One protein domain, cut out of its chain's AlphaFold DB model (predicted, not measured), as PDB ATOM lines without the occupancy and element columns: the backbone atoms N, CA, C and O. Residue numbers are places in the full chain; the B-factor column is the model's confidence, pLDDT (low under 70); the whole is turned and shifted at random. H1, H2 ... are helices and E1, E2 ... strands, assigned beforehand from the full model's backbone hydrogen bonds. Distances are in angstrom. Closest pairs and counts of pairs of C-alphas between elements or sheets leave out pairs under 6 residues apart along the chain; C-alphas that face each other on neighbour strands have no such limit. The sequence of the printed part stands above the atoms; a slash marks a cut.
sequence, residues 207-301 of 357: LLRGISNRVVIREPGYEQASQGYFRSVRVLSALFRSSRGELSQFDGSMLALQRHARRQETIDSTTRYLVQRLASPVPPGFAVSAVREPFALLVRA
ATOM      1  N   LEU A 207      -1.153  31.803  26.653       70.19
ATOM      2  CA  LEU A 207      -1.721  31.168  27.851       70.19
ATOM      3  C   LEU A 207      -3.001  30.382  27.538       70.19
ATOM      4  O   LEU A 207      -3.108  29.209  27.890       70.19
ATOM      5  N   LEU A 208      -3.944  31.010  26.829       70.38
ATOM      6  CA  LEU A 208      -5.194  30.357  26.442       70.38
ATOM      7  C   LEU A 208      -4.932  29.173  25.526       70.38
ATOM      8  O   LEU A 208      -5.460  28.113  25.803       70.38
ATOM      9  N   ARG A 209      -4.052  29.303  24.525       74.56
ATOM     10  CA  ARG A 209      -3.643  28.179  23.666       74.56
ATOM     11  C   ARG A 209      -3.081  27.014  24.490       74.56
ATOM     12  O   ARG A 209      -3.419  25.866  24.224       74.56
ATOM     13  N   GLY A 210      -2.270  27.297  25.511       76.12
ATOM     14  CA  GLY A 210      -1.731  26.284  26.423       76.12
ATOM     15  C   GLY A 210      -2.804  25.578  27.259       76.12
ATOM     16  O   GLY A 210      -2.704  24.374  27.493       76.12
ATOM     17  N   ILE A 211      -3.846  26.303  27.674       76.75
ATOM     18  CA  ILE A 211      -5.007  25.735  28.374       76.75
ATOM     19  C   ILE A 211      -5.866  24.926  27.404       76.75
ATOM     20  O   ILE A 211      -6.192  23.781  27.707       76.75
ATOM     21  N   SER A 212      -6.174  25.474  26.228       80.12
ATOM     22  CA  SER A 212      -6.972  24.822  25.190       80.12
ATOM     23  C   SER A 212      -6.385  23.481  24.777       80.12
ATOM     24  O   SER A 212      -7.114  22.502  24.703       80.12
ATOM     25  N   ASN A 213      -5.061  23.393  24.611       84.25
ATOM     26  CA  ASN A 213      -4.389  22.141  24.251       84.25
ATOM     27  C   ASN A 213      -4.573  21.024  25.304       84.25
ATOM     28  O   ASN A 213      -4.318  19.858  25.013       84.25
ATOM     29  N   ARG A 214      -5.006  21.359  26.527       86.50
ATOM     30  CA  ARG A 214      -5.313  20.406  27.610       86.50
ATOM     31  C   ARG A 214      -6.812  20.115  27.739       86.50
ATOM     32  O   ARG A 214      -7.198  19.344  28.622       86.50
ATOM     33  N   VAL A 215      -7.644  20.745  26.911       88.00
ATOM     34  CA  VAL A 215      -9.093  20.552  26.834       88.00
ATOM     35  C   VAL A 215      -9.400  19.630  25.661       88.00
ATOM     36  O   VAL A 215      -9.005  19.910  24.531       88.00
ATOM     37  N   VAL A 216     -10.158  18.567  25.923       91.50
ATOM     38  CA  VAL A 216     -10.763  17.732  24.880       91.50
ATOM     39  C   VAL A 216     -12.265  17.996  24.837       91.50
ATOM     40  O   VAL A 216     -12.943  17.934  25.863       91.50
ATOM     41  N   ILE A 217     -12.797  18.270  23.649       91.12
ATOM     42  CA  ILE A 217     -14.238  18.394  23.404       91.12
ATOM     43  C   ILE A 217     -14.685  17.178  22.595       91.12
ATOM     44  O   ILE A 217     -14.217  16.957  21.476       91.12
ATOM     45  N   ARG A 218     -15.581  16.376  23.180       90.50
ATOM     46  CA  ARG A 218     -16.131  15.165  22.548       90.50
ATOM     47  C   ARG A 218     -17.371  15.426  21.703       90.50
ATOM     48  O   ARG A 218     -17.749  14.569  20.913       90.50
ATOM     49  N   GLU A 219     -18.000  16.588  21.856       89.88
ATOM     50  CA  GLU A 219     -19.138  16.955  21.018       89.88
ATOM     51  C   GLU A 219     -18.665  17.162  19.562       89.88
ATOM     52  O   GLU A 219     -17.722  17.930  19.339       89.88
ATOM     53  N   PRO A 220     -19.265  16.480  18.568       86.19
ATOM     54  CA  PRO A 220     -18.972  16.697  17.153       86.19
ATOM     55  C   PRO A 220     -19.472  18.061  16.668       86.19
ATOM     56  O   PRO A 220     -20.242  18.740  17.342       86.19
ATOM     57  N   GLY A 221     -19.086  18.439  15.448       82.25
ATOM     58  CA  GLY A 221     -19.749  19.534  14.747       82.25
ATOM     59  C   GLY A 221     -19.068  20.898  14.842       82.25
ATOM     60  O   GLY A 221     -19.752  21.903  14.662       82.25
ATOM     61  N   TYR A 222     -17.763  20.963  15.138       82.50
ATOM     62  CA  TYR A 222     -17.004  22.220  15.036       82.50
ATOM     63  C   TYR A 222     -16.923  22.708  13.584       82.50
ATOM     64  O   TYR A 222     -17.255  23.858  13.316       82.50
ATOM     65  N   GLU A 223     -16.514  21.836  12.651       81.56
ATOM     66  CA  GLU A 223     -16.294  22.206  11.240       81.56
ATOM     67  C   GLU A 223     -17.591  22.660  10.556       81.56
ATOM     68  O   GLU A 223     -17.585  23.561   9.727       81.56
ATOM     69  N   GLN A 224     -18.728  22.088  10.962       80.69
ATOM     70  CA  GLN A 224     -20.060  22.463  10.477       80.69
ATOM     71  C   GLN A 224     -20.691  23.612  11.277       80.69
ATOM     72  O   GLN A 224     -21.876  23.895  11.115       80.69
ATOM     73  N   ALA A 225     -19.937  24.237  12.186       75.06
ATOM     74  CA  ALA A 225     -20.409  25.302  13.062       75.06
ATOM     75  C   ALA A 225     -21.724  24.963  13.808       75.06
ATOM     76  O   ALA A 225     -22.603  25.809  13.992       75.06
ATOM     77  N   SER A 226     -21.868  23.707  14.243       79.44
ATOM     78  CA  SER A 226     -23.114  23.191  14.808       79.44
ATOM     79  C   SER A 226     -23.490  23.886  16.118       79.44
ATOM     80  O   SER A 226     -22.660  24.150  16.996       79.44
ATOM     81  N   GLN A 227     -24.790  24.125  16.301       77.25
ATOM     82  CA  GLN A 227     -25.297  24.751  17.521       77.25
ATOM     83  C   GLN A 227     -24.993  23.910  18.776       77.25
ATOM     84  O   GLN A 227     -24.737  24.474  19.842       77.25
ATOM     85  N   GLY A 228     -25.000  22.577  18.656       79.38
ATOM     86  CA  GLY A 228     -24.672  21.647  19.742       79.38
ATOM     87  C   GLY A 228     -23.241  21.829  20.248       79.38
ATOM     88  O   GLY A 228     -23.040  22.036  21.447       79.38
ATOM     89  N   TYR A 229     -22.268  21.885  19.332       83.69
ATOM     90  CA  TYR A 229     -20.869  22.137  19.670       83.69
ATOM     91  C   TYR A 229     -20.689  23.460  20.429       83.69
ATOM     92  O   TYR A 229     -20.135  23.479  21.531       83.69
ATOM     93  N   PHE A 230     -21.210  24.571  19.895       79.44
ATOM     94  CA  PHE A 230     -21.041  25.889  20.522       79.44
ATOM     95  C   PHE A 230     -21.768  26.021  21.864       79.44
ATOM     96  O   PHE A 230     -21.323  26.778  22.732       79.44
ATOM     97  N   ARG A 231     -22.866  25.281  22.071       80.00
ATOM     98  CA  ARG A 231     -23.501  25.157  23.391       80.00
ATOM     99  C   ARG A 231     -22.617  24.374  24.360       80.00
ATOM    100  O   ARG A 231     -22.473  24.824  25.495       80.00
ATOM    101  N   SER A 232     -21.987  23.282  23.915       84.19
ATOM    102  CA  SER A 232     -21.127  22.447  24.767       84.19
ATOM    103  C   SER A 232     -19.966  23.236  25.370       84.19
ATOM    104  O   SER A 232     -19.726  23.170  26.572       84.19
ATOM    105  N   VAL A 233     -19.318  24.097  24.582       81.44
ATOM    106  CA  VAL A 233     -18.143  24.863  25.027       81.44
ATOM    107  C   VAL A 233     -18.510  25.892  26.104       81.44
ATOM    108  O   VAL A 233     -17.671  26.253  26.925       81.44
ATOM    109  N   ARG A 234     -19.771  26.333  26.210       78.06
ATOM    110  CA  ARG A 234     -20.176  27.270  27.277       78.06
ATOM    111  C   ARG A 234     -19.932  26.713  28.680       78.06
ATOM    112  O   ARG A 234     -19.775  27.505  29.609       78.06
ATOM    113  N   VAL A 235     -19.858  25.389  28.852       79.50
ATOM    114  CA  VAL A 235     -19.495  24.772  30.138       79.50
ATOM    115  C   VAL A 235     -18.047  25.076  30.548       79.50
ATOM    116  O   VAL A 235     -17.776  25.172  31.741       79.50
ATOM    117  N   LEU A 236     -17.142  25.344  29.592       77.75
ATOM    118  CA  LEU A 236     -15.753  25.750  29.869       77.75
ATOM    119  C   LEU A 236     -15.662  27.073  30.625       77.75
ATOM    120  O   LEU A 236     -14.659  27.313  31.288       77.75
ATOM    121  N   SER A 237     -16.707  27.909  30.591       71.50
ATOM    122  CA  SER A 237     -16.760  29.106  31.436       71.50
ATOM    123  C   SER A 237     -16.594  28.771  32.920       71.50
ATOM    124  O   SER A 237     -16.059  29.591  33.645       71.50
ATOM    125  N   ALA A 238     -16.962  27.565  33.368       71.75
ATOM    126  CA  ALA A 238     -16.784  27.138  34.753       71.75
ATOM    127  C   ALA A 238     -15.318  26.867  35.152       71.75
ATOM    128  O   ALA A 238     -15.039  26.744  36.342       71.75
ATOM    129  N   LEU A 239     -14.384  26.772  34.193       68.38
ATOM    130  CA  LEU A 239     -12.951  26.636  34.493       68.38
ATOM    131  C   LEU A 239     -12.371  27.882  35.141       68.38
ATOM    132  O   LEU A 239     -11.432  27.793  35.922       68.38
ATOM    133  N   PHE A 240     -12.920  29.034  34.794       65.25
ATOM    134  CA  PHE A 240     -12.490  30.296  35.344       65.25
ATOM    135  C   PHE A 240     -13.370  30.554  36.578       65.25
ATOM    136  O   PHE A 240     -14.567  30.275  36.565       65.25
ATOM    137  N   ARG A 241     -12.807  31.040  37.684       50.94
ATOM    138  CA  ARG A 241     -13.596  31.490  38.843       50.94
ATOM    139  C   ARG A 241     -13.655  33.012  38.794       50.94
ATOM    140  O   ARG A 241     -12.615  33.657  38.780       50.94
ATOM    141  N   SER A 242     -14.852  33.598  38.782       47.28
ATOM    142  CA  SER A 242     -15.008  35.032  39.054       47.28
ATOM    143  C   SER A 242     -15.800  35.231  40.337       47.28
ATOM    144  O   SER A 242     -16.792  34.545  40.579       47.28
ATOM    145  N   SER A 243     -15.404  36.228  41.128       37.88
ATOM    146  CA  SER A 243     -16.137  36.710  42.307       37.88
ATOM    147  C   SER A 243     -17.515  37.317  41.967       37.88
ATOM    148  O   SER A 243     -18.235  37.751  42.867       37.88
ATOM    149  N   ARG A 244     -17.890  37.365  40.677       39.75
ATOM    150  CA  ARG A 244     -19.122  37.970  40.146       39.75
ATOM    151  C   ARG A 244     -20.007  37.014  39.333       39.75
ATOM    152  O   ARG A 244     -20.957  37.477  38.715       39.75
ATOM    153  N   GLY A 245     -19.740  35.706  39.312       37.72
ATOM    154  CA  GLY A 245     -20.644  34.713  38.700       37.72
ATOM    155  C   GLY A 245     -20.820  34.783  37.171       37.72
ATOM    156  O   GLY A 245     -21.402  33.870  36.593       37.72
ATOM    157  N   GLU A 246     -20.276  35.787  36.481       39.81
ATOM    158  CA  GLU A 246     -20.314  35.894  35.021       39.81
ATOM    159  C   GLU A 246     -18.905  36.104  34.462       39.81
ATOM    160  O   GLU A 246     -18.356  37.201  34.443       39.81
ATOM    161  N   LEU A 247     -18.324  35.032  33.930       43.41
ATOM    162  CA  LEU A 247     -17.077  35.069  33.158       43.41
ATOM    163  C   LEU A 247     -17.275  35.527  31.720       43.41
ATOM    164  O   LEU A 247     -16.515  35.157  30.834       43.41
ATOM    165  N   SER A 248     -18.254  36.398  31.490       39.28
ATOM    166  CA  SER A 248     -18.330  37.143  30.237       39.28
ATOM    167  C   SER A 248     -17.252  38.231  30.137       39.28
ATOM    168  O   SER A 248     -17.291  39.014  29.202       39.28
ATOM    169  N   GLN A 249     -16.348  38.347  31.120       38.41
ATOM    170  CA  GLN A 249     -15.292  39.367  31.161       38.41
ATOM    171  C   GLN A 249     -13.876  38.802  31.041       38.41
ATOM    172  O   GLN A 249     -12.954  39.563  30.756       38.41
ATOM    173  N   PHE A 250     -13.691  37.483  31.177       39.41
ATOM    174  CA  PHE A 250     -12.500  36.847  30.624       39.41
ATOM    175  C   PHE A 250     -12.760  36.625  29.130       39.41
ATOM    176  O   PHE A 250     -12.986  35.510  28.674       39.41
ATOM    177  N   ASP A 251     -12.692  37.712  28.359       38.72
ATOM    178  CA  ASP A 251     -12.572  37.706  26.890       38.72
ATOM    179  C   ASP A 251     -11.183  37.216  26.446       38.72
ATOM    180  O   ASP A 251     -10.617  37.617  25.428       38.72
ATOM    181  N   GLY A 252     -10.628  36.252  27.178       46.38
ATOM    182  CA  GLY A 252      -9.854  35.231  26.514       46.38
ATOM    183  C   GLY A 252     -10.833  34.487  25.632       46.38
ATOM    184  O   GLY A 252     -11.483  33.576  26.133       46.38
ATOM    185  N   SER A 253     -11.029  34.978  24.402       55.53
ATOM    186  CA  SER A 253     -12.203  34.654  23.595       55.53
ATOM    187  C   SER A 253     -12.516  33.166  23.725       55.53
ATOM    188  O   SER A 253     -11.648  32.317  23.518       55.53
ATOM    189  N   MET A 254     -13.742  32.816  24.124       62.53
ATOM    190  CA  MET A 254     -14.152  31.404  24.146       62.53
ATOM    191  C   MET A 254     -13.877  30.755  22.778       62.53
ATOM    192  O   MET A 254     -13.611  29.563  22.703       62.53
ATOM    193  N   LEU A 255     -13.821  31.568  21.719       64.56
ATOM    194  CA  LEU A 255     -13.293  31.247  20.397       64.56
ATOM    195  C   LEU A 255     -11.828  30.768  20.397       64.56
ATOM    196  O   LEU A 255     -11.536  29.771  19.754       64.56
ATOM    197  N   ALA A 256     -10.895  31.413  21.101       66.19
ATOM    198  CA  ALA A 256      -9.515  30.940  21.253       66.19
ATOM    199  C   ALA A 256      -9.439  29.616  22.034       66.19
ATOM    200  O   ALA A 256      -8.621  28.751  21.704       66.19
ATOM    201  N   LEU A 257     -10.318  29.426  23.027       71.19
ATOM    202  CA  LEU A 257     -10.463  28.137  23.709       71.19
ATOM    203  C   LEU A 257     -10.952  27.051  22.747       71.19
ATOM    204  O   LEU A 257     -10.309  26.016  22.622       71.19
ATOM    205  N   GLN A 258     -12.023  27.325  22.004       77.12
ATOM    206  CA  GLN A 258     -12.604  26.423  21.001       77.12
ATOM    207  C   GLN A 258     -11.625  26.084  19.876       77.12
ATOM    208  O   GLN A 258     -11.479  24.925  19.495       77.12
ATOM    209  N   ARG A 259     -10.936  27.098  19.344       80.69
ATOM    210  CA  ARG A 259     -10.055  26.968  18.183       80.69
ATOM    211  C   ARG A 259      -8.898  26.017  18.453       80.69
ATOM    212  O   ARG A 259      -8.535  25.262  17.559       80.69
ATOM    213  N   HIS A 260      -8.333  26.076  19.656       81.56
ATOM    214  CA  HIS A 260      -7.160  25.295  20.052       81.56
ATOM    215  C   HIS A 260      -7.495  24.085  20.934       81.56
ATOM    216  O   HIS A 260      -6.587  23.362  21.330       81.56
ATOM    217  N   ALA A 261      -8.767  23.874  21.281       83.50
ATOM    218  CA  ALA A 261      -9.178  22.673  21.992       83.50
ATOM    219  C   ALA A 261      -9.014  21.450  21.091       83.50
ATOM    220  O   ALA A 261      -9.313  21.501  19.895       83.50
ATOM    221  N   ARG A 262      -8.577  20.345  21.693       83.25
ATOM    222  CA  ARG A 262      -8.470  19.047  21.026       83.25
ATOM    223  C   ARG A 262      -9.868  18.488  20.792       83.25
ATOM    224  O   ARG A 262     -10.749  18.619  21.649       83.25
ATOM    225  N   ARG A 263     -10.105  17.897  19.623       84.12
ATOM    226  CA  ARG A 263     -11.463  17.559  19.161       84.12
ATOM    227  C   ARG A 263     -11.562  16.081  18.886       84.12
ATOM    228  O   ARG A 263     -10.820  15.580  18.056       84.12
ATOM    229  N   GLN A 264     -12.483  15.405  19.570       72.25
ATOM    230  CA  GLN A 264     -12.716  13.963  19.398       72.25
ATOM    231  C   GLN A 264     -11.463  13.082  19.572       72.25
ATOM    232  O   GLN A 264     -11.491  11.898  19.260       72.25
ATOM    233  N   GLU A 265     -10.376  13.640  20.102       76.75
ATOM    234  CA  GLU A 265      -9.141  12.912  20.337       76.75
ATOM    235  C   GLU A 265      -9.271  12.007  21.563       76.75
ATOM    236  O   GLU A 265     -10.026  12.273  22.510       76.75
ATOM    237  N   THR A 266      -8.501  10.924  21.548       80.00
ATOM    238  CA  THR A 266      -8.347  10.027  22.686       80.00
ATOM    239  C   THR A 266      -7.789  10.785  23.888       80.00
ATOM    240  O   THR A 266      -6.937  11.664  23.774       80.00
ATOM    241  N   ILE A 267      -8.290  10.443  25.076       82.56
ATOM    242  CA  ILE A 267      -7.760  10.989  26.324       82.56
ATOM    243  C   ILE A 267      -6.343  10.438  26.497       82.56
ATOM    244  O   ILE A 267      -6.173   9.231  26.629       82.56
ATOM    245  N   ASP A 268      -5.344  11.316  26.542       85.19
ATOM    246  CA  ASP A 268      -3.956  10.954  26.837       85.19
ATOM    247  C   ASP A 268      -3.510  11.526  28.190       85.19
ATOM    248  O   ASP A 268      -4.320  12.036  28.964       85.19
ATOM    249  N   SER A 269      -2.221  11.440  28.514       81.94
ATOM    250  CA  SER A 269      -1.657  11.955  29.769       81.94
ATOM    251  C   SER A 269      -1.693  13.489  29.893       81.94
ATOM    252  O   SER A 269      -1.590  14.024  31.001       81.94
ATOM    253  N   THR A 270      -1.879  14.213  28.786       84.62
ATOM    254  CA  THR A 270      -1.873  15.684  28.735       84.62
ATOM    255  C   THR A 270      -3.263  16.292  28.920       84.62
ATOM    256  O   THR A 270      -3.371  17.428  29.390       84.62
ATOM    257  N   THR A 271      -4.329  15.537  28.635       87.25
ATOM    258  CA  THR A 271      -5.721  15.980  28.805       87.25
ATOM    259  C   THR A 271      -6.050  16.239  30.273       87.25
ATOM    260  O   THR A 271      -6.078  15.313  31.085       87.25
ATOM    261  N   ARG A 272      -6.361  17.486  30.631       86.62
ATOM    262  CA  ARG A 272      -6.739  17.879  32.003       86.62
ATOM    263  C   ARG A 272      -8.228  18.173  32.149       86.62
ATOM    264  O   ARG A 272      -8.769  17.969  33.234       86.62
ATOM    265  N   TYR A 273      -8.873  18.585  31.060       87.75
ATOM    266  CA  TYR A 273     -10.282  18.962  31.025       87.75
ATOM    267  C   TYR A 273     -10.997  18.251  29.890       87.75
ATOM    268  O   TYR A 273     -10.444  18.090  28.800       87.75
ATOM    269  N   LEU A 274     -12.238  17.859  30.144       89.94
ATOM    270  CA  LEU A 274     -13.064  17.153  29.181       89.94
ATOM    271  C   LEU A 274     -14.460  17.766  29.140       89.94
ATOM    272  O   LEU A 274     -15.092  17.943  30.180       89.94
ATOM    273  N   VAL A 275     -14.942  18.059  27.936       90.88
ATOM    274  CA  VAL A 275     -16.331  18.452  27.683       90.88
ATOM    275  C   VAL A 275     -17.030  17.304  26.976       90.88
ATOM    276  O   VAL A 275     -16.620  16.898  25.883       90.88
ATOM    277  N   GLN A 276     -18.089  16.790  27.590       92.56
ATOM    278  CA  GLN A 276     -18.938  15.753  27.005       92.56
ATOM    279  C   GLN A 276     -20.399  15.942  27.421       92.56
ATOM    280  O   GLN A 276     -20.719  16.777  28.268       92.56
ATOM    281  N   ARG A 277     -21.298  15.167  26.814       92.06
ATOM    282  CA  ARG A 277     -22.702  15.112  27.232       92.06
ATOM    283  C   ARG A 277     -22.811  14.468  28.613       92.06
ATOM    284  O   ARG A 277     -22.077  13.532  28.915       92.06
ATOM    285  N   LEU A 278     -23.752  14.941  29.426       89.81
ATOM    286  CA  LEU A 278     -24.015  14.422  30.771       89.81
ATOM    287  C   LEU A 278     -24.416  12.936  30.747       89.81
ATOM    288  O   LEU A 278     -24.092  12.201  31.668       89.81
ATOM    289  N   ALA A 279     -25.058  12.491  29.663       89.94
ATOM    290  CA  ALA A 279     -25.428  11.093  29.444       89.94
ATOM    291  C   ALA A 279     -24.234  10.164  29.143       89.94
ATOM    292  O   ALA A 279     -24.381   8.946  29.174       89.94
ATOM    293  N   SER A 280     -23.058  10.705  28.808       90.12
ATOM    294  CA  SER A 280     -21.871   9.892  28.527       90.12
ATOM    295  C   SER A 280     -21.188   9.453  29.828       90.12
ATOM    296  O   SER A 280     -21.060  10.272  30.742       90.12
ATOM    297  N   PRO A 281     -20.678   8.207  29.913       91.06
ATOM    298  CA  PRO A 281     -20.012   7.722  31.116       91.06
ATOM    299  C   PRO A 281     -18.779   8.570  31.440       91.06
ATOM    300  O   PRO A 281     -18.047   9.017  30.549       91.06
ATOM    301  N   VAL A 282     -18.556   8.803  32.732       91.12
ATOM    302  CA  VAL A 282     -17.384   9.525  33.235       91.12
ATOM    303  C   VAL A 282     -16.141   8.649  33.037       91.12
ATOM    304  O   VAL A 282     -16.109   7.532  33.552       91.12
ATOM    305  N   PRO A 283     -15.111   9.107  32.300       90.00
ATOM    306  CA  PRO A 283     -13.887   8.331  32.133       90.00
ATOM    307  C   PRO A 283     -13.137   8.140  33.462       90.00
ATOM    308  O   PRO A 283     -13.157   9.046  34.303       90.00
ATOM    309  N   PRO A 284     -12.414   7.020  33.647       88.81
ATOM    310  CA  PRO A 284     -11.603   6.794  34.839       88.81
ATOM    311  C   PRO A 284     -10.618   7.938  35.097       88.81
ATOM    312  O   PRO A 284      -9.983   8.457  34.178       88.81
ATOM    313  N   GLY A 285     -10.487   8.335  36.364       86.69
ATOM    314  CA  GLY A 285      -9.593   9.421  36.767       86.69
ATOM    315  C   GLY A 285     -10.112  10.828  36.458       86.69
ATOM    316  O   GLY A 285      -9.346  11.779  36.594       86.69
ATOM    317  N   PHE A 286     -11.380  10.989  36.066       89.38
ATOM    318  CA  PHE A 286     -12.048  12.286  35.931       89.38
ATOM    319  C   PHE A 286     -13.215  12.413  36.914       89.38
ATOM    320  O   PHE A 286     -13.885  11.435  37.230       89.38
ATOM    321  N   ALA A 287     -13.477  13.637  37.365       88.06
ATOM    322  CA  ALA A 287     -14.628  13.989  38.188       88.06
ATOM    323  C   ALA A 287     -15.419  15.123  37.530       88.06
ATOM    324  O   ALA A 287     -14.843  15.998  36.876       88.06
ATOM    325  N   VAL A 288     -16.741  15.118  37.699       85.88
ATOM    326  CA  VAL A 288     -17.603  16.205  37.219       85.88
ATOM    327  C   VAL A 288     -17.337  17.450  38.062       85.88
ATOM    328  O   VAL A 288     -17.438  17.414  39.283       85.88
ATOM    329  N   SER A 289     -16.987  18.549  37.398       83.25
ATOM    330  CA  SER A 289     -16.693  19.838  38.033       83.25
ATOM    331  C   SER A 289     -17.838  20.834  37.860       83.25
ATOM    332  O   SER A 289     -18.184  21.556  38.791       83.25
ATOM    333  N   ALA A 290     -18.466  20.858  36.682       81.75
ATOM    334  CA  ALA A 290     -19.607  21.724  36.412       81.75
ATOM    335  C   ALA A 290     -20.560  21.099  35.396       81.75
ATOM    336  O   ALA A 290     -20.141  20.359  34.505       81.75
ATOM    337  N   VAL A 291     -21.841  21.449  35.500       83.75
ATOM    338  CA  VAL A 291     -22.896  20.981  34.598       83.75
ATOM    339  C   VAL A 291     -23.612  22.182  33.994       83.75
ATOM    340  O   VAL A 291     -23.965  23.137  34.684       83.75
ATOM    341  N   ARG A 292     -23.815  22.134  32.680       83.38
ATOM    342  CA  ARG A 292     -24.724  23.006  31.935       83.38
ATOM    343  C   ARG A 292     -25.463  22.125  30.949       83.38
ATOM    344  O   ARG A 292     -24.936  21.841  29.875       83.38
ATOM    345  N   GLU A 293     -26.646  21.670  31.342       82.12
ATOM    346  CA  GLU A 293     -27.400  20.680  30.577       82.12
ATOM    347  C   GLU A 293     -27.511  21.048  29.085       82.12
ATOM    348  O   GLU A 293     -27.755  22.213  28.746       82.12
ATOM    349  N   PRO A 294     -27.295  20.079  28.175       88.19
ATOM    350  CA  PRO A 294     -27.050  18.647  28.413       88.19
ATOM    351  C   PRO A 294     -25.559  18.268  28.581       88.19
ATOM    352  O   PRO A 294     -25.199  17.107  28.393       88.19
ATOM    353  N   PHE A 295     -24.669  19.218  28.878       91.19
ATOM    354  CA  PHE A 295     -23.216  19.021  28.886       91.19
ATOM    355  C   PHE A 295     -22.605  19.107  30.287       91.19
ATOM    356  O   PHE A 295     -23.100  19.807  31.171       91.19
ATOM    357  N   ALA A 296     -21.477  18.426  30.466       89.44
ATOM    358  CA  ALA A 296     -20.682  18.451  31.682       89.44
ATOM    359  C   ALA A 296     -19.219  18.786  31.372       89.44
ATOM    360  O   ALA A 296     -18.665  18.381  30.345       89.44
ATOM    361  N   LEU A 297     -18.604  19.517  32.297       87.38
ATOM    362  CA  LEU A 297     -17.169  19.731  32.385       87.38
ATOM    363  C   LEU A 297     -16.596  18.748  33.395       87.38
ATOM    364  O   LEU A 297     -16.977  18.772  34.568       87.38
ATOM    365  N   LEU A 298     -15.643  17.937  32.956       88.75
ATOM    366  CA  LEU A 298     -14.920  17.018  33.815       88.75
ATOM    367  C   LEU A 298     -13.466  17.455  33.957       88.75
ATOM    368  O   LEU A 298     -12.844  17.937  33.008       88.75
ATOM    369  N   VAL A 299     -12.929  17.262  35.157       87.31
ATOM    370  CA  VAL A 299     -11.561  17.611  35.539       87.31
ATOM    371  C   VAL A 299     -10.843  16.336  35.958       87.31
ATOM    372  O   VAL A 299     -11.404  15.518  36.688       87.31
ATOM    373  N   ARG A 300      -9.609  16.147  35.485       87.06
ATOM    374  CA  ARG A 300      -8.791  14.998  35.890       87.06
ATOM    375  C   ARG A 300      -8.445  15.084  37.383       87.06
ATOM    376  O   ARG A 300      -8.062  16.147  37.866       87.06
ATOM    377  N   ALA A 301      -8.513  13.964  38.095       82.88
ATOM    378  CA  ALA A 301      -8.093  13.844  39.487       82.88
ATOM    379  C   ALA A 301      -6.654  14.365  39.688       82.88
ATOM    380  O   ALA A 301      -5.781  14.170  38.838       82.88
TER     381      ALA A 301
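This is residues 207 to 301 of the 357 residues of an uncharacterized protein of Gemmatimonadetes bacterium SCN 70-22 (UniProt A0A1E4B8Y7). A small, strongly twisted sheet of four strands has one longer helix, H2, packed slantwise over one face, making two layers, a sheet and a helix on one face of it. Two short helices, H1 and H3, pack on each other, and H3 only grazes the sheet; between H2 and H3 a long loop, residues 240 to 253, swings out. The printed part has 95 residues with three named helices and four named strands, in the order H1 E1 H2 H3 E2 E3 E4; the sheet, E1 E2 E4 E3, is mixed. The class is mixed, helices and strands, with 47 of the 95 residues in named elements, under half. The whole is compact, with a radius of gyration of the C-alphas of 12.4 A, and rounded, spanning 32 by 31 by 26 A.

Find C-alpha 207 at (-1.721, 31.168, 27.851); there H1 begins and runs to residue 212. E1 follows at residues 215 to 217. Look next at C-alpha 227, at (-25.297, 24.751, 17.521), where H2 starts, running 21.1 A to residue 239. H3 is residues 254 to 260, 10.1 A long. E2 takes residues 273 to 277, 13.5 A; E3 residues 286 to 292, 17.1 A; and E4 residues 295 to 300, 16.5 A, ending at C-alpha 300 (-8.791, 14.998, 35.890).

Begin at edge strand E1, parallel to E2 at 16 degrees, with N 216 and O 273 2.9 A apart. E1, H2, H3 and E2 form a strand-helix-strand unit, two parallel neighbour strands with helices between them along the chain; its crossover is left-handed. E2 and E4 are antiparallel at 150 degrees, with N 298 and O 274 2.8 A apart. E4 and edge strand E3 are an antiparallel hairpin at 152 degrees; see N 289 and O 297, 2.8 A apart. H2 is on the sheet at a height of 7.2 A, over E4 and, only just, with 3 C-alphas, over E2; its closest C-alphas to E4 are Ser 232 and Phe 295, 5.8 A. On the local plane it stands at 39 degrees to E4, slantwise to the strands. With residues 233 to 234 alone H2 only just touches H3, with 3 pairs of C-alphas within 8 A; the closest are Val 233 and Gln 258, 7.0 A. H1 touches H3, closest at C-alphas Ser 212 and Leu 257, 5.0 A. H1 and H2 are apart. In H1 and H3 every O i to N i+4 pair is within hydrogen-bond range; in H2 3 of 9 are, beside 8 of 10 O i to N i+3 pairs.

The C-alphas farthest apart, Gln 224 and Ser 243, are 35.1 A apart. The printed part has no cut. The links H2 to H3 and H3 to E2 are long. Confidence is low, under 70, at residues 239 to 256.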